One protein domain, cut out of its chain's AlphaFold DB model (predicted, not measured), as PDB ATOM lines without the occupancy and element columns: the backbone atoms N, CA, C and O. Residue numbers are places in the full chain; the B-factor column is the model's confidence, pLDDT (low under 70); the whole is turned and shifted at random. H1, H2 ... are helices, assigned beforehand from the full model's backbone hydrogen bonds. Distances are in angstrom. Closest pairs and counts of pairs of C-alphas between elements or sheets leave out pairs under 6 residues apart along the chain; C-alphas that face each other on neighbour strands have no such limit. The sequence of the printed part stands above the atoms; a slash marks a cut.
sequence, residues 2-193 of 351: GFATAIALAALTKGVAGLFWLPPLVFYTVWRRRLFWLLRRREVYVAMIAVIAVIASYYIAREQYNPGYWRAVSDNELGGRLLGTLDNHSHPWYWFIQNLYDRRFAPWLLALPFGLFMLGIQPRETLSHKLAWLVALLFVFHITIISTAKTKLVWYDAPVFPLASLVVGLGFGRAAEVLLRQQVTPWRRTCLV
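What this domain is: This is residues 2 to 193 of the 351 residues of an uncharacterized protein of Hymenobacter qilianensis (UniProt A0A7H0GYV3). The model is a loose, elongated array of helices in two parts: H8 and H9 run side by side as a helical hairpin with H7 crossing both and H6 on the last turns of H8, while H1 packs on the long helix H4, with H5 making a corner at the end of H4. H2 packs on H8 and joins the two parts, and H10 folds back near the far end of H9. The printed part has 192 residues with ten named helices, H1 to H10 in order, and no named strand; the class is all helix. It is loose, with a radius of gyration of the C-alphas of 20.8 A, and spans 72 by 46 by 29 A.

Where its parts are: H1, residues 2 to 19, begins at C-alpha 2 (38.718, 40.878, 22.016) and has a kink of 124 degrees near residue 13. H2 is residues 22 to 31, and H3 residues 35 to 39. H4, residues 42 to 65, is 34.8 A long. H5 is residues 69 to 83, H6 residues 95 to 104, and H7 residues 108 to 120. H8, residues 127 to 148, is 31.5 A long and begins at C-alpha 127 (40.404, 27.157, 35.827). H9, residues 154 to 179, is 38.1 A long with a kink of 45 degrees near residue 161. H10, residues 186 to 193, ends at C-alpha 193 (62.429, 29.609, 46.401).

How they stand to each other: H1 touches H4 with residues 4 to 12 alone, the closest C-alphas being those of Ala 8 and Val 51, 5.2 A apart. H4 touches H5, closest at Glu 63 and Tyr 69, with C-alphas 5.3 A apart, at a steep tilt of 69.8 degrees, only just short of about perpendicular. H3 is close to H2 but not clearly touching it, the closest C-alphas being those of Thr 29 and Leu 35, 5.1 A apart. H8 is the hub and touches H2, H6, H7 and H9. H2 and H8 come closest at the C-alphas of Pro 24 and Leu 138, 5.8 A apart, and H6 and H8 at those of Phe 96 and Ser 147, 6.7 A apart. H8 and H9 form a hairpin at a shallow tilt of 25 degrees, opposite ways, with the C-alphas of Phe 139 and Val 160 closest at 6.0 A. H7 touches H9 at a steep tilt of 53 degrees, closest at the C-alphas of Gly 115 and Gly 171, 3.8 A apart. H10 is close to H9 but not clearly touching, with the C-alphas of Ala 176 and Val 193 closest at 7.7 A. H1 and H8 are apart. Every O i to N i+4 pair is within hydrogen-bond range in H2, H3, H4, H8 and H10, against 10 of 14 in H1, 7 of 11 in H5, 5 of 6 in H6, 7 of 9 in H7 and 16 of 22 in H9.

The domain as a whole: The two C-alphas farthest apart are those of Pro 67 and Thr 185, at 71.9 A. The printed part has no cut, and the link from H5 to H6, 11 residues, is long. The mean pLDDT of the printed part is 92.3, and residue 87 alone is under 70.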
ATOM      1  N   GLY A   2      37.257  41.103  22.116       91.06
ATOM      2  CA  GLY A   2      38.718  40.878  22.016       91.06
ATOM      3  C   GLY A   2      39.167  39.574  21.325       91.06
ATOM      4  O   GLY A   2      40.036  39.616  20.463       91.06
ATOM      5  N   PHE A   3      38.528  38.432  21.619       91.88
ATOM      6  CA  PHE A   3      38.825  37.160  20.936       91.88
ATOM      7  C   PHE A   3      38.582  37.223  19.418       91.88
ATOM      8  O   PHE A   3      39.411  36.768  18.638       91.88
ATOM      9  N   ALA A   4      37.470  37.828  18.993       94.19
ATOM     10  CA  ALA A   4      37.124  37.972  17.580       94.19
ATOM     11  C   ALA A   4      38.147  38.857  16.853       94.19
ATOM     12  O   ALA A   4      38.648  38.490  15.796       94.19
ATOM     13  N   THR A   5      38.529  39.978  17.474       95.69
ATOM     14  CA  THR A   5      39.585  40.859  16.964       95.69
ATOM     15  C   THR A   5      40.905  40.107  16.790       95.69
ATOM     16  O   THR A   5      41.528  40.220  15.741       95.69
ATOM     17  N   ALA A   6      41.309  39.287  17.767       95.94
ATOM     18  CA  ALA A   6      42.535  38.496  17.673       95.94
ATOM     19  C   ALA A   6      42.503  37.490  16.507       95.94
ATOM     20  O   ALA A   6      43.488  37.373  15.782       95.94
ATOM     21  N   ILE A   7      41.370  36.810  16.282       95.94
ATOM     22  CA  ILE A   7      41.198  35.891  15.146       95.94
ATOM     23  C   ILE A   7      41.264  36.638  13.809       95.94
ATOM     24  O   ILE A   7      41.959  36.188  12.900       95.94
ATOM     25  N   ALA A   8      40.591  37.788  13.690       96.88
ATOM     26  CA  ALA A   8      40.639  38.599  12.474       96.88
ATOM     27  C   ALA A   8      42.073  39.054  12.162       96.88
ATOM     28  O   ALA A   8      42.549  38.869  11.046       96.88
ATOM     29  N   LEU A   9      42.792  39.577  13.161       97.06
ATOM     30  CA  LEU A   9      44.182  40.011  12.998       97.06
ATOM     31  C   LEU A   9      45.120  38.844  12.662       97.06
ATOM     32  O   LEU A   9      45.979  38.982  11.793       97.06
ATOM     33  N   ALA A  10      44.940  37.678  13.290       96.38
ATOM     34  CA  ALA A  10      45.711  36.480  12.963       96.38
ATOM     35  C   ALA A  10      45.492  36.046  11.503       96.38
ATOM     36  O   ALA A  10      46.459  35.756  10.795       96.38
ATOM     37  N   ALA A  11      44.242  36.054  11.035       95.81
ATOM     38  CA  ALA A  11      43.899  35.711   9.659       95.81
ATOM     39  C   ALA A  11      44.403  36.747   8.642       95.81
ATOM     40  O   ALA A  11      44.863  36.380   7.565       95.81
ATOM     41  N   LEU A  12      44.383  38.038   8.983       96.25
ATOM     42  CA  LEU A  12      44.970  39.086   8.142       96.25
ATOM     43  C   LEU A  12      46.506  39.028   8.107       96.25
ATOM     44  O   LEU A  12      47.109  39.441   7.123       96.25
ATOM     45  N   THR A  13      47.142  38.483   9.148       95.25
ATOM     46  CA  THR A  13      48.605  38.335   9.216       95.25
ATOM     47  C   THR A  13      49.100  37.130   8.418       95.25
ATOM     48  O   THR A  13      50.154  37.199   7.788       95.25
ATOM     49  N   LYS A  14      48.386  35.996   8.475       92.75
ATOM     50  CA  LYS A  14      48.872  34.729   7.901       92.75
ATOM     51  C   LYS A  14      47.790  33.869   7.245       92.75
ATOM     52  O   LYS A  14      47.865  32.642   7.262       92.75
ATOM     53  N   GLY A  15      46.764  34.508   6.698       92.81
ATOM     54  CA  GLY A  15      45.682  33.838   5.983       92.81
ATOM     55  C   GLY A  15      45.015  32.741   6.813       92.81
ATOM     56  O   GLY A  15      44.747  32.896   8.006       92.81
ATOM     57  N   VAL A  16      44.778  31.595   6.176       92.06
ATOM     58  CA  VAL A  16      44.077  30.451   6.782       92.06
ATOM     59  C   VAL A  16      44.823  29.887   7.997       92.06
ATOM     60  O   VAL A  16      44.182  29.410   8.933       92.06
ATOM     61  N   ALA A  17      46.155  30.014   8.060       91.75
ATOM     62  CA  ALA A  17      46.936  29.553   9.210       91.75
ATOM     63  C   ALA A  17      46.568  30.279  10.517       91.75
ATOM     64  O   ALA A  17      46.675  29.700  11.598       91.75
ATOM     65  N   GLY A  18      46.070  31.520  10.436       92.88
ATOM     66  CA  GLY A  18      45.539  32.247  11.595       92.88
ATOM     67  C   GLY A  18      44.293  31.596  12.213       92.88
ATOM     68  O   GLY A  18      43.993  31.824  13.384       92.88
ATOM     69  N   LEU A  19      43.593  30.748  11.453       93.69
ATOM     70  CA  LEU A  19      42.359  30.073  11.860       93.69
ATOM     71  C   LEU A  19      42.591  28.658  12.414       93.69
ATOM     72  O   LEU A  19      41.637  28.029  12.872       93.69
ATOM     73  N   PHE A  20      43.833  28.157  12.433       93.06
ATOM     74  CA  PHE A  20      44.162  26.798  12.904       93.06
ATOM     75  C   PHE A  20      43.780  26.533  14.366       93.06
ATOM     76  O   PHE A  20      43.609  25.385  14.767       93.06
ATOM     77  N   TRP A  21      43.575  27.586  15.156       93.12
ATOM     78  CA  TRP A  21      43.126  27.485  16.545       93.12
ATOM     79  C   TRP A  21      41.617  27.254  16.689       93.12
ATOM     80  O   TRP A  21      41.164  26.853  17.758       93.12
ATOM     81  N   LEU A  22      40.814  27.483  15.643       94.81
ATOM     82  CA  LEU A  22      39.360  27.331  15.731       94.81
ATOM     83  C   LEU A  22      38.915  25.863  15.861       94.81
ATOM     84  O   LEU A  22      38.133  25.591  16.774       94.81
ATOM     85  N   PRO A  23      39.406  24.899  15.050       95.00
ATOM     86  CA  PRO A  23      39.026  23.493  15.201       95.00
ATOM     87  C   PRO A  23      39.239  22.918  16.615       95.00
ATOM     88  O   PRO A  23      38.277  22.372  17.163       95.00
ATOM     89  N   PRO A  24      40.411  23.075  17.275       96.00
ATOM     90  CA  PRO A  24      40.576  22.595  18.646       96.00
ATOM     91  C   PRO A  24      39.665  23.324  19.643       96.00
ATOM     92  O   PRO A  24      39.164  22.695  20.571       96.00
ATOM     93  N   LEU A  25      39.368  24.615  19.460       95.50
ATOM     94  CA  LEU A  25      38.415  25.315  20.332       95.50
ATOM     95  C   LEU A  25      36.996  24.756  20.199       95.50
ATOM     96  O   LEU A  25      36.335  24.510  21.211       95.50
ATOM     97  N   VAL A  26      36.539  24.494  18.973       95.75
ATOM     98  CA  VAL A  26      35.242  23.845  18.735       95.75
ATOM     99  C   VAL A  26      35.232  22.458  19.373       95.75
ATOM    100  O   VAL A  26      34.332  22.167  20.164       95.75
ATOM    101  N   PHE A  27      36.263  21.644  19.134       97.00
ATOM    102  CA  PHE A  27      36.389  20.321  19.746       97.00
ATOM    103  C   PHE A  27      36.343  20.388  21.279       97.00
ATOM    104  O   PHE A  27      35.607  19.633  21.915       97.00
ATOM    105  N   TYR A  28      37.052  21.342  21.889       96.50
ATOM    106  CA  TYR A  28      37.026  21.550  23.335       96.50
ATOM    107  C   TYR A  28      35.610  21.865  23.838       96.50
ATOM    108  O   TYR A  28      35.159  21.303  24.837       96.50
ATOM    109  N   THR A  29      34.863  22.725  23.139       95.88
ATOM    110  CA  THR A  29      33.482  23.057  23.531       95.88
ATOM    111  C   THR A  29      32.518  21.879  23.381       95.88
ATOM    112  O   THR A  29      31.620  21.728  24.217       95.88
ATOM    113  N   VAL A  30      32.718  21.021  22.373       96.94
ATOM    114  CA  VAL A  30      31.978  19.760  22.200       96.94
ATOM    115  C   VAL A  30      32.276  18.820  23.360       96.94
ATOM    116  O   VAL A  30      31.351  18.359  24.029       96.94
ATOM    117  N   TRP A  31      33.555  18.605  23.668       96.00
ATOM    118  CA  TRP A  31      33.981  17.731  24.759       96.00
ATOM    119  C   TRP A  31      33.446  18.190  26.123       96.00
ATOM    120  O   TRP A  31      32.983  17.377  26.923       96.00
ATOM    121  N   ARG A  32      33.400  19.506  26.369       93.56
ATOM    122  CA  ARG A  32      32.792  20.093  27.578       93.56
ATOM    123  C   ARG A  32      31.261  20.126  27.556       93.56
ATOM    124  O   ARG A  32      30.673  20.621  28.516       93.56
ATOM    125  N   ARG A  33      30.618  19.632  26.490       95.31
ATOM    126  CA  ARG A  33      29.160  19.664  26.274       95.31
ATOM    127  C   ARG A  33      28.576  21.083  26.348       95.31
ATOM    128  O   ARG A  33      27.459  21.290  26.814       95.31
ATOM    129  N   ARG A  34      29.345  22.085  25.909       94.94
ATOM    130  CA  ARG A  34      28.963  23.512  25.913       94.94
ATOM    131  C   ARG A  34      28.701  24.077  24.517       94.94
ATOM    132  O   ARG A  34      28.310  25.237  24.429       94.94
ATOM    133  N   LEU A  35      28.871  23.289  23.451       95.69
ATOM    134  CA  LEU A  35      28.694  23.764  22.074       95.69
ATOM    135  C   LEU A  35      27.305  24.384  21.845       95.69
ATOM    136  O   LEU A  35      27.218  25.540  21.450       95.69
ATOM    137  N   PHE A  36      26.220  23.670  22.159       95.12
ATOM    138  CA  PHE A  36      24.859  24.190  21.952       95.12
ATOM    139  C   PHE A  36      24.557  25.438  22.785       95.12
ATOM    140  O   PHE A  36      23.890  26.357  22.317       95.12
ATOM    141  N   TRP A  37      25.085  25.503  24.010       96.25
ATOM    142  CA  TRP A  37      24.976  26.704  24.837       96.25
ATOM    143  C   TRP A  37      25.678  27.896  24.182       96.25
ATOM    144  O   TRP A  37      25.131  28.996  24.181       96.25
ATOM    145  N   LEU A  38      26.863  27.675  23.603       94.88
ATOM    146  CA  LEU A  38      27.634  28.702  22.910       94.88
ATOM    147  C   LEU A  38      26.920  29.162  21.634       94.88
ATOM    148  O   LEU A  38      26.778  30.360  21.424       94.88
ATOM    149  N   LEU A  39      26.396  28.232  20.834       95.50
ATOM    150  CA  LEU A  39      25.646  28.539  19.612       95.50
ATOM    151  C   LEU A  39      24.336  29.290  19.883       95.50
ATOM    152  O   LEU A  39      23.851  29.983  19.008       95.50
ATOM    153  N   ARG A  40      23.766  29.232  21.090       96.94
ATOM    154  CA  ARG A  40      22.582  30.041  21.434       96.94
ATOM    155  C   ARG A  40      22.920  31.508  21.743       96.94
ATOM    156  O   ARG A  40      22.019  32.328  21.910       96.94
ATOM    157  N   ARG A  41      24.205  31.858  21.861       96.94
ATOM    158  CA  ARG A  41      24.653  33.222  22.171       96.94
ATOM    159  C   ARG A  41      24.700  34.071  20.904       96.94
ATOM    160  O   ARG A  41      25.516  33.824  20.019       96.94
ATOM    161  N   ARG A  42      23.889  35.134  20.855       96.44
ATOM    162  CA  ARG A  42      23.911  36.134  19.767       96.44
ATOM    163  C   ARG A  42      25.310  36.713  19.542       96.44
ATOM    164  O   ARG A  42      25.695  37.008  18.416       96.44
ATOM    165  N   GLU A  43      26.090  36.822  20.616       95.62
ATOM    166  CA  GLU A  43      27.436  37.383  20.616       95.62
ATOM    167  C   GLU A  43      28.393  36.585  19.720       95.62
ATOM    168  O   GLU A  43      29.297  37.170  19.129       95.62
ATOM    169  N   VAL A  44      28.186  35.269  19.585       94.81
ATOM    170  CA  VAL A  44      29.003  34.402  18.723       94.81
ATOM    171  C   VAL A  44      28.764  34.728  17.253       94.81
ATOM    172  O   VAL A  44      29.723  34.853  16.497       94.81
ATOM    173  N   TYR A  45      27.510  34.941  16.858       96.25
ATOM    174  CA  TYR A  45      27.166  35.308  15.485       96.25
ATOM    175  C   TYR A  45      27.644  36.711  15.134       96.25
ATOM    176  O   TYR A  45      28.241  36.898  14.079       96.25
ATOM    177  N   VAL A  46      27.459  37.680  16.038       96.56
ATOM    178  CA  VAL A  46      27.981  39.043  15.849       96.56
ATOM    179  C   VAL A  46      29.502  39.012  15.684       96.56
ATOM    180  O   VAL A  46      30.033  39.628  14.764       96.56
ATOM    181  N   ALA A  47      30.211  38.252  16.526       96.06
ATOM    182  CA  ALA A  47      31.657  38.081  16.413       96.06
ATOM    183  C   ALA A  47      32.070  37.412  15.092       96.06
ATOM    184  O   ALA A  47      33.003  37.876  14.444       96.06
ATOM    185  N   MET A  48      31.381  36.345  14.683       95.50
ATOM    186  CA  MET A  48      31.662  35.622  13.442       95.50
ATOM    187  C   MET A  48      31.461  36.511  12.211       95.50
ATOM    188  O   MET A  48      32.348  36.582  11.364       95.50
ATOM    189  N   ILE A  49      30.340  37.234  12.144       97.25
ATOM    190  CA  ILE A  49      30.049  38.176  11.058       97.25
ATOM    191  C   ILE A  49      31.101  39.284  11.025       97.25
ATOM    192  O   ILE A  49      31.625  39.579   9.957       97.25
ATOM    193  N   ALA A  50      31.468  39.854  12.177       96.56
ATOM    194  CA  ALA A  50      32.492  40.895  12.241       96.56
ATOM    195  C   ALA A  50      33.858  40.401  11.732       96.56
ATOM    196  O   ALA A  50      34.509  41.093  10.954       96.56
ATOM    197  N   VAL A  51      34.280  39.192  12.121       97.56
ATOM    198  CA  VAL A  51      35.537  38.584  11.645       97.56
ATOM    199  C   VAL A  51      35.500  38.362  10.136       97.56
ATOM    200  O   VAL A  51      36.436  38.755   9.442       97.56
ATOM    201  N   ILE A  52      34.418  37.768   9.625       97.19
ATOM    202  CA  ILE A  52      34.258  37.507   8.190       97.19
ATOM    203  C   ILE A  52      34.244  38.818   7.411       97.19
ATOM    204  O   ILE A  52      34.953  38.920   6.419       97.19
ATOM    205  N   ALA A  53      33.501  39.829   7.864       97.75
ATOM    206  CA  ALA A  53      33.416  41.124   7.197       97.75
ATOM    207  C   ALA A  53      34.790  41.800   7.094       97.75
ATOM    208  O   ALA A  53      35.171  42.259   6.019       97.75
ATOM    209  N   VAL A  54      35.567  41.803   8.183       97.50
ATOM    210  CA  VAL A  54      36.922  42.372   8.194       97.50
ATOM    211  C   VAL A  54      37.842  41.623   7.229       97.50
ATOM    212  O   VAL A  54      38.475  42.249   6.381       97.50
ATOM    213  N   ILE A  55      37.882  40.290   7.296       96.88
ATOM    214  CA  ILE A  55      38.734  39.481   6.413       96.88
ATOM    215  C   ILE A  55      38.310  39.651   4.948       96.88
ATOM    216  O   ILE A  55      39.147  39.930   4.091       96.88
ATOM    217  N   ALA A  56      37.014  39.527   4.656       96.75
ATOM    218  CA  ALA A  56      36.472  39.648   3.309       96.75
ATOM    219  C   ALA A  56      36.747  41.030   2.713       96.75
ATOM    220  O   ALA A  56      37.164  41.108   1.563       96.75
ATOM    221  N   SER A  57      36.594  42.106   3.492       97.44
ATOM    222  CA  SER A  57      36.873  43.466   3.015       97.44
ATOM    223  C   SER A  57      38.311  43.622   2.510       97.44
ATOM    224  O   SER A  57      38.524  44.196   1.444       97.44
ATOM    225  N   TYR A  58      39.290  43.033   3.207       96.44
ATOM    226  CA  TYR A  58      40.689  43.041   2.783       96.44
ATOM    227  C   TYR A  58      40.901  42.265   1.479       96.44
ATOM    228  O   TYR A  58      41.528  42.781   0.554       96.44
ATOM    229  N   TYR A  59      40.373  41.041   1.383       95.56
ATOM    230  CA  TYR A  59      40.548  40.216   0.183       95.56
ATOM    231  C   TYR A  59      39.825  40.797  -1.036       95.56
ATOM    232  O   TYR A  59      40.404  40.802  -2.118       95.56
ATOM    233  N   ILE A  60      38.617  41.342  -0.863       97.62
ATOM    234  CA  ILE A  60      37.869  42.020  -1.932       97.62
ATOM    235  C   ILE A  60      38.642  43.246  -2.416       97.62
ATOM    236  O   ILE A  60      38.852  43.395  -3.617       97.62
ATOM    237  N   ALA A  61      39.114  44.095  -1.498       97.75
ATOM    238  CA  ALA A  61      39.915  45.255  -1.871       97.75
ATOM    239  C   ALA A  61      41.188  44.823  -2.621       97.75
ATOM    240  O   ALA A  61      41.480  45.346  -3.692       97.75
ATOM    241  N   ARG A  62      41.931  43.830  -2.112       97.25
ATOM    242  CA  ARG A  62      43.158  43.351  -2.773       97.25
ATOM    243  C   ARG A  62      42.906  42.779  -4.160       97.25
ATOM    244  O   ARG A  62      43.716  43.057  -5.039       97.25
ATOM    245  N   GLU A  63      41.812  42.051  -4.352       97.69
ATOM    246  CA  GLU A  63      41.411  41.520  -5.658       97.69
ATOM    247  C   GLU A  63      41.069  42.639  -6.649       97.69
ATOM    248  O   GLU A  63      41.496  42.586  -7.797       97.69
ATOM    249  N   GLN A  64      40.374  43.695  -6.210       97.69
ATOM    250  CA  GLN A  64      40.068  44.849  -7.066       97.69
ATOM    251  C   GLN A  64      41.332  45.587  -7.525       97.69
ATOM    252  O   GLN A  64      41.422  45.992  -8.681       97.69
ATOM    253  N   TYR A  65      42.316  45.750  -6.635       97.56
ATOM    254  CA  TYR A  65      43.589  46.392  -6.981       97.56
ATOM    255  C   TYR A  65      44.541  45.475  -7.759       97.56
ATOM    256  O   TYR A  65      45.388  45.967  -8.496       97.56
ATOM    257  N   ASN A  66      44.461  44.158  -7.557       97.50
ATOM    258  CA  ASN A  66      45.357  43.170  -8.157       97.50
ATOM    259  C   ASN A  66      44.528  41.951  -8.595       97.50
ATOM    260  O   ASN A  66      44.457  40.971  -7.848       97.50
ATOM    261  N   PRO A  67      43.891  41.998  -9.779       97.38
ATOM    262  CA  PRO A  67      43.092  40.881 -10.272       97.38
ATOM    263  C   PRO A  67      43.897  39.575 -10.299       97.38
ATOM    264  O   PRO A  67      45.033  39.543 -10.773       97.38
ATOM    265  N   GLY A  68      43.318  38.496  -9.774       96.56
ATOM    266  CA  GLY A  68      43.974  37.198  -9.598       96.56
ATOM    267  C   GLY A  68      44.656  37.000  -8.239       96.56
ATOM    268  O   GLY A  68      45.166  35.907  -7.976       96.56
ATOM    269  N   TYR A  69      44.644  38.000  -7.350       95.56
ATOM    270  CA  TYR A  69      45.230  37.907  -6.010       95.56
ATOM    271  C   TYR A  69      44.633  36.761  -5.187       95.56
ATOM    272  O   TYR A  69      45.375  35.986  -4.582       95.56
ATOM    273  N   TRP A  70      43.307  36.609  -5.185       92.00
ATOM    274  CA  TRP A  70      42.622  35.531  -4.474       92.00
ATOM    275  C   TRP A  70      43.118  34.157  -4.920       92.00
ATOM    276  O   TRP A  70      43.451  33.310  -4.087       92.00
ATOM    277  N   ARG A  71      43.216  33.955  -6.239       93.00
ATOM    278  CA  ARG A  71      43.711  32.704  -6.815       93.00
ATOM    279  C   ARG A  71      45.156  32.454  -6.400       93.00
ATOM    280  O   ARG A  71      45.446  31.381  -5.889       93.00
ATOM    281  N   ALA A  72      46.024  33.457  -6.524       92.44
ATOM    282  CA  ALA A  72      47.425  33.345  -6.128       92.44
ATOM    283  C   ALA A  72      47.595  32.988  -4.638       92.44
ATOM    284  O   ALA A  72      48.410  32.132  -4.297       92.44
ATOM    285  N   VAL A  73      46.808  33.594  -3.739       92.44
ATOM    286  CA  VAL A  73      46.859  33.280  -2.300       92.44
ATOM    287  C   VAL A  73      46.323  31.881  -2.012       92.44
ATOM    288  O   VAL A  73      46.957  31.134  -1.269       92.44
ATOM    289  N   SER A  74      45.182  31.508  -2.598       89.75
ATOM    290  CA  SER A  74      44.600  30.170  -2.433       89.75
ATOM    291  C   SER A  74      45.562  29.085  -2.922       89.75
ATOM    292  O   SER A  74      45.813  28.107  -2.211       89.75
ATOM    293  N   ASP A  75      46.150  29.290  -4.100       89.50
ATOM    294  CA  ASP A  75      47.111  28.371  -4.699       89.50
ATOM    295  C   ASP A  75      48.394  28.297  -3.865       89.50
ATOM    296  O   ASP A  75      48.936  27.213  -3.706       89.50
ATOM    297  N   ASN A  76      48.862  29.388  -3.254       86.88
ATOM    298  CA  ASN A  76      50.041  29.355  -2.383       86.88
ATOM    299  C   ASN A  76      49.772  28.676  -1.024       86.88
ATOM    300  O   ASN A  76      50.580  27.866  -0.565       86.88
ATOM    301  N   GLU A  77      48.656  28.991  -0.363       85.06
ATOM    302  CA  GLU A  77      48.376  28.549   1.011       85.06
ATOM    303  C   GLU A  77      47.785  27.129   1.082       85.06
ATOM    304  O   GLU A  77      48.230  26.321   1.899       85.06
ATOM    305  N   LEU A  78      46.799  26.806   0.235       79.88
ATOM    306  CA  LEU A  78      46.045  25.544   0.304       79.88
ATOM    307  C   LEU A  78      46.548  24.489  -0.686       79.88
ATOM    308  O   LEU A  78      46.587  23.310  -0.349       79.88
ATOM    309  N   GLY A  79      46.941  24.896  -1.894       74.00
ATOM    310  CA  GLY A  79      47.496  23.986  -2.899       74.00
ATOM    311  C   GLY A  79      48.995  23.759  -2.702       74.00
ATOM    312  O   GLY A  79      49.451  22.652  -2.435       74.00
ATOM    313  N   GLY A  80      49.769  24.832  -2.789       78.69
ATOM    314  CA  GLY A  80      51.221  24.830  -2.901       78.69
ATOM    315  C   GLY A  80      51.921  24.403  -1.622       78.69
ATOM    316  O   GLY A  80      52.693  23.455  -1.645       78.69
ATOM    317  N   ARG A  81      51.650  25.056  -0.486       79.56
ATOM    318  CA  ARG A  81      52.359  24.767   0.778       79.56
ATOM    319  C   ARG A  81      51.865  23.519   1.496       79.56
ATOM    320  O   ARG A  81      52.663  22.808   2.115       79.56
ATOM    321  N   LEU A  82      50.558  23.271   1.447       81.38
ATOM    322  CA  LEU A  82      49.952  22.132   2.129       81.38
ATOM    323  C   LEU A  82      50.194  20.829   1.358       81.38
ATOM    324  O   LEU A  82      50.603  19.847   1.978       81.38
ATOM    325  N   LEU A  83      49.985  20.829   0.033       82.94
ATOM    326  CA  LEU A  83      50.072  19.629  -0.814       82.94
ATOM    327  C   LEU A  83      51.396  19.515  -1.585       82.94
ATOM    328  O   LEU A  83      51.743  18.417  -2.018       82.94
ATOM    329  N   GLY A  84      52.148  20.607  -1.726       81.44
ATOM    330  CA  GLY A  84      53.443  20.654  -2.402       81.44
ATOM    331  C   GLY A  84      54.600  21.082  -1.492       81.44
ATOM    332  O   GLY A  84      54.436  21.512  -0.346       81.44
ATOM    333  N   THR A  85      55.815  20.934  -2.010       77.44
ATOM    334  CA  THR A  85      57.047  21.371  -1.347       77.44
ATOM    335  C   THR A  85      57.557  22.634  -2.025       77.44
ATOM    336  O   THR A  85      57.911  22.586  -3.201       77.44
ATOM    337  N   LEU A  86      57.623  23.742  -1.292       74.50
ATOM    338  CA  LEU A  86      58.313  24.950  -1.742       74.50
ATOM    339  C   LEU A  86      59.777  24.923  -1.301       74.50
ATOM    340  O   LEU A  86      60.078  24.539  -0.167       74.50
ATOM    341  N   ASP A  87      60.671  25.343  -2.196       66.12
ATOM    342  CA  ASP A  87      62.089  25.614  -1.923       66.12
ATOM    343  C   ASP A  87      62.812  24.475  -1.178       66.12
ATOM    344  O   ASP A  87      63.609  24.700  -0.275       66.12
ATOM    345  N   ASN A  88      62.487  23.222  -1.526       72.69
ATOM    346  CA  ASN A  88      63.059  22.007  -0.932       72.69
ATOM    347  C   ASN A  88      62.850  21.848   0.595       72.69
ATOM    348  O   ASN A  88      63.546  21.074   1.250       72.69
ATOM    349  N   HIS A  89      61.844  22.509   1.180       79.94
ATOM    350  CA  HIS A  89      61.495  22.400   2.608       79.94
ATOM    351  C   HIS A  89      60.677  21.141   2.946       79.94
ATOM    352  O   HIS A  89      59.711  21.185   3.718       79.94
ATOM    353  N   SER A  90      61.031  20.009   2.337       84.94
ATOM    354  CA  SER A  90      60.412  18.717   2.616       84.94
ATOM    355  C   SER A  90      61.071  18.090   3.839       84.94
ATOM    356  O   SER A  90      62.255  17.753   3.818       84.94
ATOM    357  N   HIS A  91      60.306  17.912   4.914       90.50
ATOM    358  CA  HIS A  91      60.789  17.234   6.115       90.50
ATOM    359  C   HIS A  91      59.806  16.156   6.607       90.50
ATOM    360  O   HIS A  91      58.597  16.250   6.337       90.50
ATOM    361  N   PRO A  92      60.295  15.142   7.356       92.38
ATOM    362  CA  PRO A  92      59.453  14.106   7.954       92.38
ATOM    363  C   PRO A  92      58.350  14.672   8.862       92.38
ATOM    364  O   PRO A  92      58.438  15.791   9.366       92.38
ATOM    365  N   TRP A  93      57.304  13.885   9.118       92.81
ATOM    366  CA  TRP A  93      56.165  14.309   9.949       92.81
ATOM    367  C   TRP A  93      56.569  14.657  11.396       92.81
ATOM    368  O   TRP A  93      55.990  15.557  12.000       92.81
ATOM    369  N   TYR A  94      57.595  13.996  11.941       93.94
ATOM    370  CA  TYR A  94      58.097  14.209  13.304       93.94
ATOM    371  C   TYR A  94      59.057  15.405  13.430       93.94
ATOM    372  O   TYR A  94      59.513  15.712  14.529       93.94
ATOM    373  N   TRP A  95      59.359  16.101  12.329       94.75
ATOM    374  CA  TRP A  95      60.378  17.153  12.285       94.75
ATOM    375  C   TRP A  95      60.144  18.291  13.289       94.75
ATOM    376  O   TRP A  95      61.088  18.764  13.912       94.75
ATOM    377  N   PHE A  96      58.892  18.706  13.504       95.00
ATOM    378  CA  PHE A  96      58.579  19.737  14.500       95.00
ATOM    379  C   PHE A  96      58.799  19.256  15.936       95.00
ATOM    380  O   PHE A  96      59.338  20.003  16.746       95.00
ATOM    381  N   ILE A  97      58.450  18.005  16.247       92.12
ATOM    382  CA  ILE A  97      58.699  17.410  17.570       92.12
ATOM    383  C   ILE A  97      60.206  17.315  17.818       92.12
ATOM    384  O   ILE A  97      60.686  17.707  18.881       92.12
ATOM    385  N   GLN A  98      60.957  16.876  16.807       94.00
ATOM    386  CA  GLN A  98      62.412  16.839  16.864       94.00
ATOM    387  C   GLN A  98      63.005  18.242  17.065       94.00
ATOM    388  O   GLN A  98      63.818  18.437  17.958       94.00
ATOM    389  N   ASN A  99      62.558  19.253  16.317       92.81
ATOM    390  CA  ASN A  99      63.050  20.627  16.463       92.81
ATOM    391  C   ASN A  99      62.722  21.257  17.821       92.81
ATOM    392  O   ASN A  99      63.540  22.015  18.360       92.81
ATOM    393  N   LEU A 100      61.544  20.961  18.375       92.50
ATOM    394  CA  LEU A 100      61.169  21.378  19.724       92.50
ATOM    395  C   LEU A 100      62.170  20.846  20.753       92.50
ATOM    396  O   LEU A 100      62.566  21.595  21.645       92.50
ATOM    397  N   TYR A 101      62.598  19.591  20.606       91.50
ATOM    398  CA  TYR A 101      63.561  18.950  21.494       91.50
ATOM    399  C   TYR A 101      65.004  19.414  21.232       91.50
ATOM    400  O   TYR A 101      65.677  19.883  22.142       91.50
ATOM    401  N   ASP A 102      65.470  19.376  19.988       88.06
ATOM    402  CA  ASP A 102      66.887  19.580  19.672       88.06
ATOM    403  C   ASP A 102      67.314  21.057  19.716       88.06
ATOM    404  O   ASP A 102      68.468  21.368  20.014       88.06
ATOM    405  N   ARG A 103      66.420  21.994  19.358       82.56
ATOM    406  CA  ARG A 103      66.848  23.353  18.956       82.56
ATOM    407  C   ARG A 103      66.130  24.513  19.637       82.56
ATOM    408  O   ARG A 103      66.625  25.646  19.550       82.56
ATOM    409  N   ARG A 104      64.952  24.280  20.225       84.88
ATOM    410  CA  ARG A 104      64.014  25.369  20.556       84.88
ATOM    411  C   ARG A 104      63.482  25.329  21.979       84.88
ATOM    412  O   ARG A 104      63.819  26.206  22.763       84.88
ATOM    413  N   PHE A 105      62.618  24.364  22.281       90.00
ATOM    414  CA  PHE A 105      61.811  24.370  23.498       90.00
ATOM    415  C   PHE A 105      62.382  23.477  24.603       90.00
ATOM    416  O   PHE A 105      61.883  23.507  25.723       90.00
ATOM    417  N   ALA A 106      63.438  22.705  24.348       87.31
ATOM    418  CA  ALA A 106      64.169  22.038  25.418       87.31
ATOM    419  C   ALA A 106      64.869  23.053  26.352       87.31
ATOM    420  O   ALA A 106      65.376  24.075  25.884       87.31
ATOM    421  N   PRO A 107      64.917  22.778  27.670       88.62
ATOM    422  CA  PRO A 107      64.416  21.565  28.332       88.62
ATOM    423  C   PRO A 107      62.908  21.594  28.650       88.62
ATOM    424  O   PRO A 107      62.347  20.585  29.072       88.62
ATOM    425  N   TRP A 108      62.227  22.719  28.430       92.56
ATOM    426  CA  TRP A 108      60.823  22.932  28.801       92.56
ATOM    427  C   TRP A 108      59.834  21.984  28.126       92.56
ATOM    428  O   TRP A 108      58.778  21.713  28.692       92.56
ATOM    429  N   LEU A 109      60.186  21.410  26.972       91.81
ATOM    430  CA  LEU A 109      59.401  20.340  26.353       91.81
ATOM    431  C   LEU A 109      59.206  19.146  27.301       91.81
ATOM    432  O   LEU A 109      58.111  18.598  27.370       91.81
ATOM    433  N   LEU A 110      60.236  18.781  28.070       89.12
ATOM    434  CA  LEU A 110      60.163  17.703  29.062       89.12
ATOM    435  C   LEU A 110      59.397  18.131  30.324       89.12
ATOM    436  O   LEU A 110      58.779  17.302  30.987       89.12
ATOM    437  N   ALA A 111      59.392  19.429  30.637       93.06
ATOM    438  CA  ALA A 111      58.608  19.990  31.737       93.06
ATOM    439  C   ALA A 111      57.118  20.166  31.388       93.06
ATOM    440  O   ALA A 111      56.285  20.319  32.283       93.06
ATOM    441  N   LEU A 112      56.751  20.140  30.104       95.31
ATOM    442  CA  LEU A 112      55.370  20.331  29.664       95.31
ATOM    443  C   LEU A 112      54.425  19.225  30.179       95.31
ATOM    444  O   LEU A 112      53.404  19.584  30.769       95.31
ATOM    445  N   PRO A 113      54.741  17.915  30.068       95.25
ATOM    446  CA  PRO A 113      53.950  16.858  30.705       95.25
ATOM    447  C   PRO A 113      53.799  17.041  32.219       95.25
ATOM    448  O   PRO A 113      52.715  16.820  32.755       95.25
ATOM    449  N   PHE A 114      54.851  17.501  32.905       95.06
ATOM    450  CA  PHE A 114      54.799  17.794  34.337       95.06
ATOM    451  C   PHE A 114      53.813  18.927  34.652       95.06
ATOM    452  O   PHE A 114      52.977  18.788  35.546       95.06
ATOM    453  N   GLY A 115      53.854  20.025  33.891       96.12
ATOM    454  CA  GLY A 115      52.911  21.128  34.065       96.12
ATOM    455  C   GLY A 115      51.469  20.720  33.770       96.12
ATOM    456  O   GLY A 115      50.567  21.021  34.553       96.12
ATOM    457  N   LEU A 116      51.251  19.948  32.700       96.75
ATOM    458  CA  LEU A 116      49.940  19.377  32.384       96.75
ATOM    459  C   LEU A 116      49.428  18.475  33.508       96.75
ATOM    460  O   LEU A 116      48.262  18.580  33.881       96.75
ATOM    461  N   PHE A 117      50.290  17.637  34.083       96.38
ATOM    462  CA  PHE A 117      49.938  16.773  35.203       96.38
ATOM    463  C   PHE A 117      49.562  17.584  36.451       96.38
ATOM    464  O   PHE A 117      48.466  17.409  36.982       96.38
ATOM    465  N   MET A 118      50.405  18.532  36.878       95.88
ATOM    466  CA  MET A 118      50.182  19.341  38.088       95.88
ATOM    467  C   MET A 118      48.884  20.155  38.047       95.88
ATOM    468  O   MET A 118      48.196  20.311  39.063       95.88
ATOM    469  N   LEU A 119      48.530  20.664  36.868       96.00
ATOM    470  CA  LEU A 119      47.277  21.385  36.656       96.00
ATOM    471  C   LEU A 119      46.097  20.429  36.414       96.00
ATOM    472  O   LEU A 119      44.976  20.721  36.827       96.00
ATOM    473  N   GLY A 120      46.342  19.274  35.792       94.31
ATOM    474  CA  GLY A 120      45.342  18.256  35.470       94.31
ATOM    475  C   GLY A 120      44.800  17.501  36.686       94.31
ATOM    476  O   GLY A 120      43.627  17.131  36.682       94.31
ATOM    477  N   ILE A 121      45.594  17.338  37.749       95.06
ATOM    478  CA  ILE A 121      45.135  16.739  39.020       95.06
ATOM    479  C   ILE A 121      44.251  17.679  39.855       95.06
ATOM    480  O   ILE A 121      43.662  17.252  40.846       95.06
ATOM    481  N   GLN A 122      44.151  18.963  39.490       94.44
ATOM    482  CA  GLN A 122      43.236  19.884  40.163       94.44
ATOM    483  C   GLN A 122      41.772  19.483  39.896       94.44
ATOM    484  O   GLN A 122      41.479  18.874  38.861       94.44
ATOM    485  N   PRO A 123      40.824  19.847  40.783       95.38
ATOM    486  CA  PRO A 123      39.412  19.547  40.572       95.38
ATOM    487  C   PRO A 123      38.921  20.040  39.204       95.38
ATOM    488  O   PRO A 123      39.278  21.138  38.765       95.38
ATOM    489  N   ARG A 124      38.064  19.250  38.545       92.94
ATOM    490  CA  ARG A 124      37.646  19.447  37.137       92.94
ATOM    491  C   ARG A 124      37.014  20.808  36.827       92.94
ATOM    492  O   ARG A 124      37.009  21.252  35.673       92.94
ATOM    493  N   GLU A 125      36.469  21.459  37.852       92.00
ATOM    494  CA  GLU A 125      35.833  22.767  37.733       92.00
ATOM    495  C   GLU A 125      36.788  23.950  37.878       92.00
ATOM    496  O   GLU A 125      36.434  25.061  37.477       92.00
ATOM    497  N   THR A 126      38.012  23.715  38.352       94.44
ATOM    498  CA  THR A 126      39.030  24.761  38.453       94.44
ATOM    499  C   THR A 126      39.462  25.265  37.078       94.44
ATOM    500  O   THR A 126      39.476  24.530  36.083       94.44
ATOM    501  N   LEU A 127      39.847  26.542  37.029       94.06
ATOM    502  CA  LEU A 127      40.404  27.157  35.827       94.06
ATOM    503  C   LEU A 127      41.688  26.446  35.383       94.06
ATOM    504  O   LEU A 127      41.847  26.190  34.196       94.06
ATOM    505  N   SER A 128      42.554  26.063  36.324       93.88
ATOM    506  CA  SER A 128      43.812  25.358  36.052       93.88
ATOM    507  C   SER A 128      43.598  24.040  35.312       93.88
ATOM    508  O   SER A 128      44.232  23.805  34.284       93.88
ATOM    509  N   HIS A 129      42.646  23.219  35.768       95.06
ATOM    510  CA  HIS A 129      42.301  21.967  35.097       95.06
ATOM    511  C   HIS A 129      41.753  22.218  33.686       95.06
ATOM    512  O   HIS A 129      42.154  21.566  32.722       95.06
ATOM    513  N   LYS A 130      40.839  23.189  33.546       95.19
ATOM    514  CA  LYS A 130      40.259  23.582  32.250       95.19
ATOM    515  C   LYS A 130      41.340  24.050  31.271       95.19
ATOM    516  O   LYS A 130      41.335  23.607  30.121       95.19
ATOM    517  N   LEU A 131      42.256  24.898  31.738       94.44
ATOM    518  CA  LEU A 131      43.358  25.463  30.966       94.44
ATOM    519  C   LEU A 131      44.353  24.390  30.516       94.44
ATOM    520  O   LEU A 131      44.730  24.391  29.350       94.44
ATOM    521  N   ALA A 132      44.736  23.461  31.398       95.88
ATOM    522  CA  ALA A 132      45.680  22.390  31.072       95.88
ATOM    523  C   ALA A 132      45.209  21.574  29.865       95.88
ATOM    524  O   ALA A 132      45.931  21.415  28.884       95.88
ATOM    525  N   TRP A 133      43.953  21.131  29.901       95.31
ATOM    526  CA  TRP A 133      43.359  20.357  28.817       95.31
ATOM    527  C   TRP A 133      43.136  21.164  27.542       95.31
ATOM    528  O   TRP A 133      43.306  20.630  26.447       95.31
ATOM    529  N   LEU A 134      42.780  22.444  27.668       96.12
ATOM    530  CA  LEU A 134      42.665  23.333  26.518       96.12
ATOM    531  C   LEU A 134      44.021  23.499  25.822       96.12
ATOM    532  O   LEU A 134      44.111  23.316  24.614       96.12
ATOM    533  N   VAL A 135      45.083  23.802  26.573       96.12
ATOM    534  CA  VAL A 135      46.428  23.975  26.010       96.12
ATOM    535  C   VAL A 135      46.963  22.670  25.436       96.12
ATOM    536  O   VAL A 135      47.519  22.700  24.344       96.12
ATOM    537  N   ALA A 136      46.759  21.533  26.108       96.06
ATOM    538  CA  ALA A 136      47.138  20.228  25.565       96.06
ATOM    539  C   ALA A 136      46.494  19.995  24.194       96.06
ATOM    540  O   ALA A 136      47.175  19.635  23.238       96.06
ATOM    541  N   LEU A 137      45.195  20.276  24.075       96.62
ATOM    542  CA  LEU A 137      44.471  20.133  22.820       96.62
ATOM    543  C   LEU A 137      44.987  21.093  21.741       96.62
ATOM    544  O   LEU A 137      45.234  20.659  20.620       96.62
ATOM    545  N   LEU A 138      45.175  22.373  22.077       96.75
ATOM    546  CA  LEU A 138      45.704  23.389  21.161       96.75
ATOM    547  C   LEU A 138      47.104  23.009  20.658       96.75
ATOM    548  O   LEU A 138      47.374  23.102  19.465       96.75
ATOM    549  N   PHE A 139      47.970  22.541  21.557       96.00
ATOM    550  CA  PHE A 139      49.321  22.095  21.235       96.00
ATOM    551  C   PHE A 139      49.297  20.894  20.286       96.00
ATOM    552  O   PHE A 139      49.920  20.943  19.228       96.00
ATOM    553  N   VAL A 140      48.547  19.840  20.632       95.38
ATOM    554  CA  VAL A 140      48.452  18.623  19.813       95.38
ATOM    555  C   VAL A 140      47.891  18.947  18.433       95.38
ATOM    556  O   VAL A 140      48.522  18.609  17.439       95.38
ATOM    557  N   PHE A 141      46.764  19.661  18.352       96.31
ATOM    558  CA  PHE A 141      46.160  20.020  17.065       96.31
ATOM    559  C   PHE A 141      47.101  20.850  16.196       96.31
ATOM    560  O   PHE A 141      47.270  20.531  15.020       96.31
ATOM    561  N   HIS A 142      47.724  21.891  16.754       95.62
ATOM    562  CA  HIS A 142      48.614  22.754  15.979       95.62
ATOM    563  C   HIS A 142      49.815  21.978  15.443       95.62
ATOM    564  O   HIS A 142      50.087  22.051  14.247       95.62
ATOM    565  N   ILE A 143      50.489  21.195  16.298       95.56
ATOM    566  CA  ILE A 143      51.629  20.364  15.890       95.56
ATOM    567  C   ILE A 143      51.206  19.352  14.824       95.56
ATOM    568  O   ILE A 143      51.892  19.225  13.815       95.56
ATOM    569  N   THR A 144      50.058  18.689  14.981       95.31
ATOM    570  CA  THR A 144      49.549  17.757  13.969       95.31
ATOM    571  C   THR A 144      49.304  18.449  12.627       95.31
ATOM    572  O   THR A 144      49.771  17.942  11.611       95.31
ATOM    573  N   ILE A 145      48.639  19.611  12.605       93.31
ATOM    574  CA  ILE A 145      48.339  20.342  11.362       93.31
ATOM    575  C   ILE A 145      49.623  20.744  10.627       93.31
ATOM    576  O   ILE A 145      49.745  20.534   9.422       93.31
ATOM    577  N   ILE A 146      50.610  21.309  11.328       93.94
ATOM    578  CA  ILE A 146      51.860  21.714  10.666       93.94
ATOM    579  C   ILE A 146      52.710  20.499  10.264       93.94
ATOM    580  O   ILE A 146      53.406  20.543   9.253       93.94
ATOM    581  N   SER A 147      52.629  19.390  11.004       94.69
ATOM    582  CA  SER A 147      53.330  18.144  10.683       94.69
ATOM    583  C   SER A 147      52.786  17.440   9.437       94.69
ATOM    584  O   SER A 147      53.564  16.780   8.739       94.69
ATOM    585  N   THR A 148      51.492  17.582   9.133       92.25
ATOM    586  CA  THR A 148      50.885  17.002   7.922       92.25
ATOM    587  C   THR A 148      51.166  17.819   6.662       92.25
ATOM    588  O   THR A 148      51.155  17.250   5.571       92.25
ATOM    589  N   ALA A 149      51.487  19.111   6.788       90.94
ATOM    590  CA  ALA A 149      51.861  19.951   5.653       90.94
ATOM    591  C   ALA A 149      53.147  19.460   4.968       90.94
ATOM    592  O   ALA A 149      54.103  19.019   5.619       90.94
ATOM    593  N   LYS A 150      53.192  19.546   3.636       88.81
ATOM    594  CA  LYS A 150      54.364  19.144   2.846       88.81
ATOM    595  C   LYS A 150      55.524  20.124   2.992       88.81
ATOM    596  O   LYS A 150      56.642  19.685   3.248       88.81
ATOM    597  N   THR A 151      55.253  21.425   2.921       89.44
ATOM    598  CA  THR A 151      56.248  22.472   3.187       89.44
ATOM    599  C   THR A 151      56.373  22.722   4.690       89.44
ATOM    600  O   THR A 151      55.403  23.119   5.340       89.44
ATOM    601  N   LYS A 152      57.573  22.541   5.253       92.00
ATOM    602  CA  LYS A 152      57.834  22.724   6.688       92.00
ATOM    603  C   LYS A 152      58.902  23.787   6.925       92.00
ATOM    604  O   LYS A 152      60.080  23.562   6.684       92.00
ATOM    605  N   LEU A 153      58.484  24.943   7.440       90.00
ATOM    606  CA  LEU A 153      59.393  26.029   7.813       90.00
ATOM    607  C   LEU A 153      59.637  26.043   9.313       90.00
ATOM    608  O   LEU A 153      58.734  25.785  10.112       90.00
ATOM    609  N   VAL A 154      60.864  26.398   9.698       90.56
ATOM    610  CA  VAL A 154      61.335  26.249  11.081       90.56
ATOM    611  C   VAL A 154      60.472  27.018  12.074       90.56
ATOM    612  O   VAL A 154      60.329  26.568  13.194       90.56
ATOM    613  N   TRP A 155      59.863  28.140  11.693       90.88
ATOM    614  CA  TRP A 155      59.056  28.991  12.577       90.88
ATOM    615  C   TRP A 155      57.564  28.638  12.654       90.88
ATOM    616  O   TRP A 155      56.808  29.365  13.296       90.88
ATOM    617  N   TYR A 156      57.095  27.568  12.008       94.12
ATOM    618  CA  TYR A 156      55.669  27.203  12.054       94.12
ATOM    619  C   TYR A 156      55.204  26.708  13.433       94.12
ATOM    620  O   TYR A 156      54.016  26.799  13.747       94.12
ATOM    621  N   ASP A 157      56.131  26.251  14.274       94.19
ATOM    622  CA  ASP A 157      55.895  25.867  15.669       94.19
ATOM    623  C   ASP A 157      55.876  27.061  16.641       94.19
ATOM    624  O   ASP A 157      55.386  26.934  17.758       94.19
ATOM    625  N   ALA A 158      56.335  28.245  16.227       94.06
ATOM    626  CA  ALA A 158      56.476  29.395  17.118       94.06
ATOM    627  C   ALA A 158      55.209  29.743  17.929       94.06
ATOM    628  O   ALA A 158      55.341  30.034  19.123       94.06
ATOM    629  N   PRO A 159      53.980  29.694  17.368       94.56
ATOM    630  CA  PRO A 159      52.817  30.113  18.133       94.56
ATOM    631  C   PRO A 159      52.352  29.095  19.192       94.56
ATOM    632  O   PRO A 159      51.508  29.455  20.010       94.56
ATOM    633  N   VAL A 160      52.932  27.883  19.283       95.06
ATOM    634  CA  VAL A 160      52.671  26.992  20.437       95.06
ATOM    635  C   VAL A 160      53.476  27.362  21.686       95.06
ATOM    636  O   VAL A 160      53.077  26.989  22.791       95.06
ATOM    637  N   PHE A 161      54.582  28.107  21.555       94.62
ATOM    638  CA  PHE A 161      55.490  28.361  22.682       94.62
ATOM    639  C   PHE A 161      54.838  29.139  23.830       94.62
ATOM    640  O   PHE A 161      54.984  28.694  24.965       94.62
ATOM    641  N   PRO A 162      54.083  30.236  23.609       94.94
ATOM    642  CA  PRO A 162      53.492  30.982  24.722       94.94
ATOM    643  C   PRO A 162      52.518  30.136  25.553       94.94
ATOM    644  O   PRO A 162      52.519  30.213  26.780       94.94
ATOM    645  N   LEU A 163      51.724  29.288  24.893       93.75
ATOM    646  CA  LEU A 163      50.763  28.403  25.554       93.75
ATOM    647  C   LEU A 163      51.470  27.299  26.347       93.75
ATOM    648  O   LEU A 163      51.132  27.057  27.507       93.75
ATOM    649  N   ALA A 164      52.479  26.659  25.747       95.31
ATOM    650  CA  ALA A 164      53.274  25.637  26.418       95.31
ATOM    651  C   ALA A 164      54.025  26.215  27.632       95.31
ATOM    652  O   ALA A 164      53.968  25.643  28.720       95.31
ATOM    653  N   SER A 165      54.652  27.386  27.481       95.50
ATOM    654  CA  SER A 165      55.334  28.096  28.569       95.50
ATOM    655  C   SER A 165      54.390  28.461  29.711       95.50
ATOM    656  O   SER A 165      54.766  28.325  30.874       95.50
ATOM    657  N   LEU A 166      53.153  28.876  29.408       95.44
ATOM    658  CA  LEU A 166      52.145  29.176  30.428       95.44
ATOM    659  C   LEU A 166      51.834  27.944  31.290       95.44
ATOM    660  O   LEU A 166      51.804  28.043  32.514       95.44
ATOM    661  N   VAL A 167      51.644  26.777  30.668       96.31
ATOM    662  CA  VAL A 167      51.391  25.519  31.393       96.31
ATOM    663  C   VAL A 167      52.593  25.101  32.229       96.31
ATOM    664  O   VAL A 167      52.423  24.724  33.387       96.31
ATOM    665  N   VAL A 168      53.801  25.185  31.668       95.88
ATOM    666  CA  VAL A 168      55.041  24.865  32.387       95.88
ATOM    667  C   VAL A 168      55.196  25.771  33.613       95.88
ATOM    668  O   VAL A 168      55.389  25.277  34.723       95.88
ATOM    669  N   GLY A 169      55.038  27.086  33.437       94.62
ATOM    670  CA  GLY A 169      55.163  28.070  34.514       94.62
ATOM    671  C   GLY A 169      54.129  27.878  35.623       94.62
ATOM    672  O   GLY A 169      54.489  27.815  36.797       94.62
ATOM    673  N   LEU A 170      52.849  27.713  35.266       95.19
ATOM    674  CA  LEU A 170      51.783  27.445  36.239       95.19
ATOM    675  C   LEU A 170      51.974  26.097  36.949       95.19
ATOM    676  O   LEU A 170      51.695  25.983  38.142       95.19
ATOM    677  N   GLY A 171      52.477  25.088  36.238       95.00
ATOM    678  CA  GLY A 171      52.825  23.786  36.797       95.00
ATOM    679  C   GLY A 171      53.899  23.873  37.877       95.00
ATOM    680  O   GLY A 171      53.707  23.367  38.984       95.00
ATOM    681  N   PHE A 172      55.003  24.568  37.589       93.44
ATOM    682  CA  PHE A 172      56.055  24.816  38.576       93.44
ATOM    683  C   PHE A 172      55.585  25.699  39.730       93.44
ATOM    684  O   PHE A 172      55.919  25.411  40.877       93.44
ATOM    685  N   GLY A 173      54.762  26.717  39.460       92.12
ATOM    686  CA  GLY A 173      54.141  27.532  40.505       92.12
ATOM    687  C   GLY A 173      53.319  26.679  41.471       92.12
ATOM    688  O   GLY A 173      53.492  26.765  42.687       92.12
ATOM    689  N   ARG A 174      52.504  25.760  40.939       91.62
ATOM    690  CA  ARG A 174      51.722  24.831  41.759       91.62
ATOM    691  C   ARG A 174      52.610  23.887  42.569       91.62
ATOM    692  O   ARG A 174      52.329  23.659  43.743       91.62
ATOM    693  N   ALA A 175      53.668  23.351  41.966       89.75
ATOM    694  CA  ALA A 175      54.620  22.487  42.660       89.75
ATOM    695  C   ALA A 175      55.319  23.224  43.814       89.75
ATOM    696  O   ALA A 175      55.396  22.697  44.926       89.75
ATOM    697  N   ALA A 176      55.739  24.471  43.582       87.88
ATOM    698  CA  ALA A 176      56.310  25.327  44.612       87.88
ATOM    699  C   ALA A 176      55.305  25.581  45.744       87.88
ATOM    700  O   ALA A 176      55.646  25.420  46.910       87.88
ATOM    701  N   GLU A 177      54.041  25.887  45.445       87.06
ATOM    702  CA  GLU A 177      53.014  26.034  46.484       87.06
ATOM    703  C   GLU A 177      52.822  24.770  47.332       87.06
ATOM    704  O   GLU A 177      52.600  24.883  48.534       87.06
ATOM    705  N   VAL A 178      52.870  23.572  46.734       87.25
ATOM    706  CA  VAL A 178      52.793  22.312  47.499       87.25
ATOM    707  C   VAL A 178      54.001  22.173  48.420       87.25
ATOM    708  O   VAL A 178      53.829  21.887  49.602       87.25
ATOM    709  N   LEU A 179      55.206  22.414  47.900       82.44
ATOM    710  CA  LEU A 179      56.447  22.275  48.659       82.44
ATOM    711  C   LEU A 179      56.527  23.278  49.820       82.44
ATOM    712  O   LEU A 179      56.940  22.934  50.925       82.44
ATOM    713  N   LEU A 180      56.076  24.513  49.593       82.00
ATOM    714  CA  LEU A 180      56.149  25.610  50.559       82.00
ATOM    715  C   LEU A 180      54.994  25.641  51.571       82.00
ATOM    716  O   LEU A 180      54.981  26.513  52.438       82.00
ATOM    717  N   ARG A 181      54.024  24.723  51.478       82.50
ATOM    718  CA  ARG A 181      52.986  24.534  52.512       82.50
ATOM    719  C   ARG A 181      53.523  23.879  53.785       82.50
ATOM    720  O   ARG A 181      52.808  23.828  54.781       82.50
ATOM    721  N   GLN A 182      54.757  23.380  53.762       76.19
ATOM    722  CA  GLN A 182      55.432  22.894  54.958       76.19
ATOM    723  C   GLN A 182      55.680  24.054  55.935       76.19
ATOM    724  O   GLN A 182      55.945  25.180  55.514       76.19
ATOM    725  N   GLN A 183      55.593  23.790  57.242       78.31
ATOM    726  CA  GLN A 183      55.864  24.793  58.276       78.31
ATOM    727  C   GLN A 183      57.365  25.121  58.317       78.31
ATOM    728  O   GLN A 183      58.131  24.553  59.091       78.31
ATOM    729  N   VAL A 184      57.797  26.031  57.446       82.69
ATOM    730  CA  VAL A 184      59.165  26.555  57.383       82.69
ATOM    731  C   VAL A 184      59.190  28.030  57.774       82.69
ATOM    732  O   VAL A 184      58.227  28.766  57.554       82.69
ATOM    733  N   THR A 185      60.308  28.489  58.338       88.06
ATOM    734  CA  THR A 185      60.482  29.910  58.669       88.06
ATOM    735  C   THR A 185      60.516  30.778  57.395       88.06
ATOM    736  O   THR A 185      60.964  30.302  56.345       88.06
ATOM    737  N   PRO A 186      60.093  32.060  57.448       88.56
ATOM    738  CA  PRO A 186      60.029  32.936  56.267       88.56
ATOM    739  C   PRO A 186      61.359  33.076  55.510       88.56
ATOM    740  O   PRO A 186      61.385  33.072  54.276       88.56
ATOM    741  N   TRP A 187      62.478  33.136  56.238       89.50
ATOM    742  CA  TRP A 187      63.817  33.180  55.644       89.50
ATOM    743  C   TRP A 187      64.148  31.896  54.876       89.50
ATOM    744  O   TRP A 187      64.492  31.954  53.697       89.50
ATOM    745  N   ARG A 188      63.952  30.721  55.499       88.12
ATOM    746  CA  ARG A 188      64.188  29.421  54.846       88.12
ATOM    747  C   ARG A 188      63.329  29.258  53.597       88.12
ATOM    748  O   ARG A 188      63.832  28.812  52.571       88.12
ATOM    749  N   ARG A 189      62.059  29.672  53.656       85.94
ATOM    750  CA  ARG A 189      61.155  29.689  52.498       85.94
ATOM    751  C   ARG A 189      61.724  30.518  51.348       85.94
ATOM    752  O   ARG A 189      61.736  30.050  50.214       85.94
ATOM    753  N   THR A 190      62.210  31.722  51.643       87.38
ATOM    754  CA  THR A 190      62.797  32.621  50.640       87.38
ATOM    755  C   THR A 190      64.040  31.999  50.006       87.38
ATOM    756  O   THR A 190      64.125  31.925  48.783       87.38
ATOM    757  N   CYS A 191      64.959  31.459  50.813       90.69
ATOM    758  CA  CYS A 191      66.146  30.768  50.307       90.69
ATOM    759  C   CYS A 191      65.792  29.559  49.430       90.69
ATOM    760  O   CYS A 191      66.386  29.394  48.370       90.69
ATOM    761  N   LEU A 192      64.812  28.740  49.829       88.19
ATOM    762  CA  LEU A 192      64.367  27.582  49.046       88.19
ATOM    763  C   LEU A 192      63.765  27.993  47.698       88.19
ATOM    764  O   LEU A 192      64.043  27.348  46.691       88.19
ATOM    765  N   VAL A 193      62.978  29.073  47.657       86.19
ATOM    766  CA  VAL A 193      62.429  29.609  46.401       86.19
ATOM    767  C   VAL A 193      63.538  30.125  45.493       86.19
ATOM    768  O   VAL A 193      63.556  29.788  44.314       86.19
TER     769      VAL A 193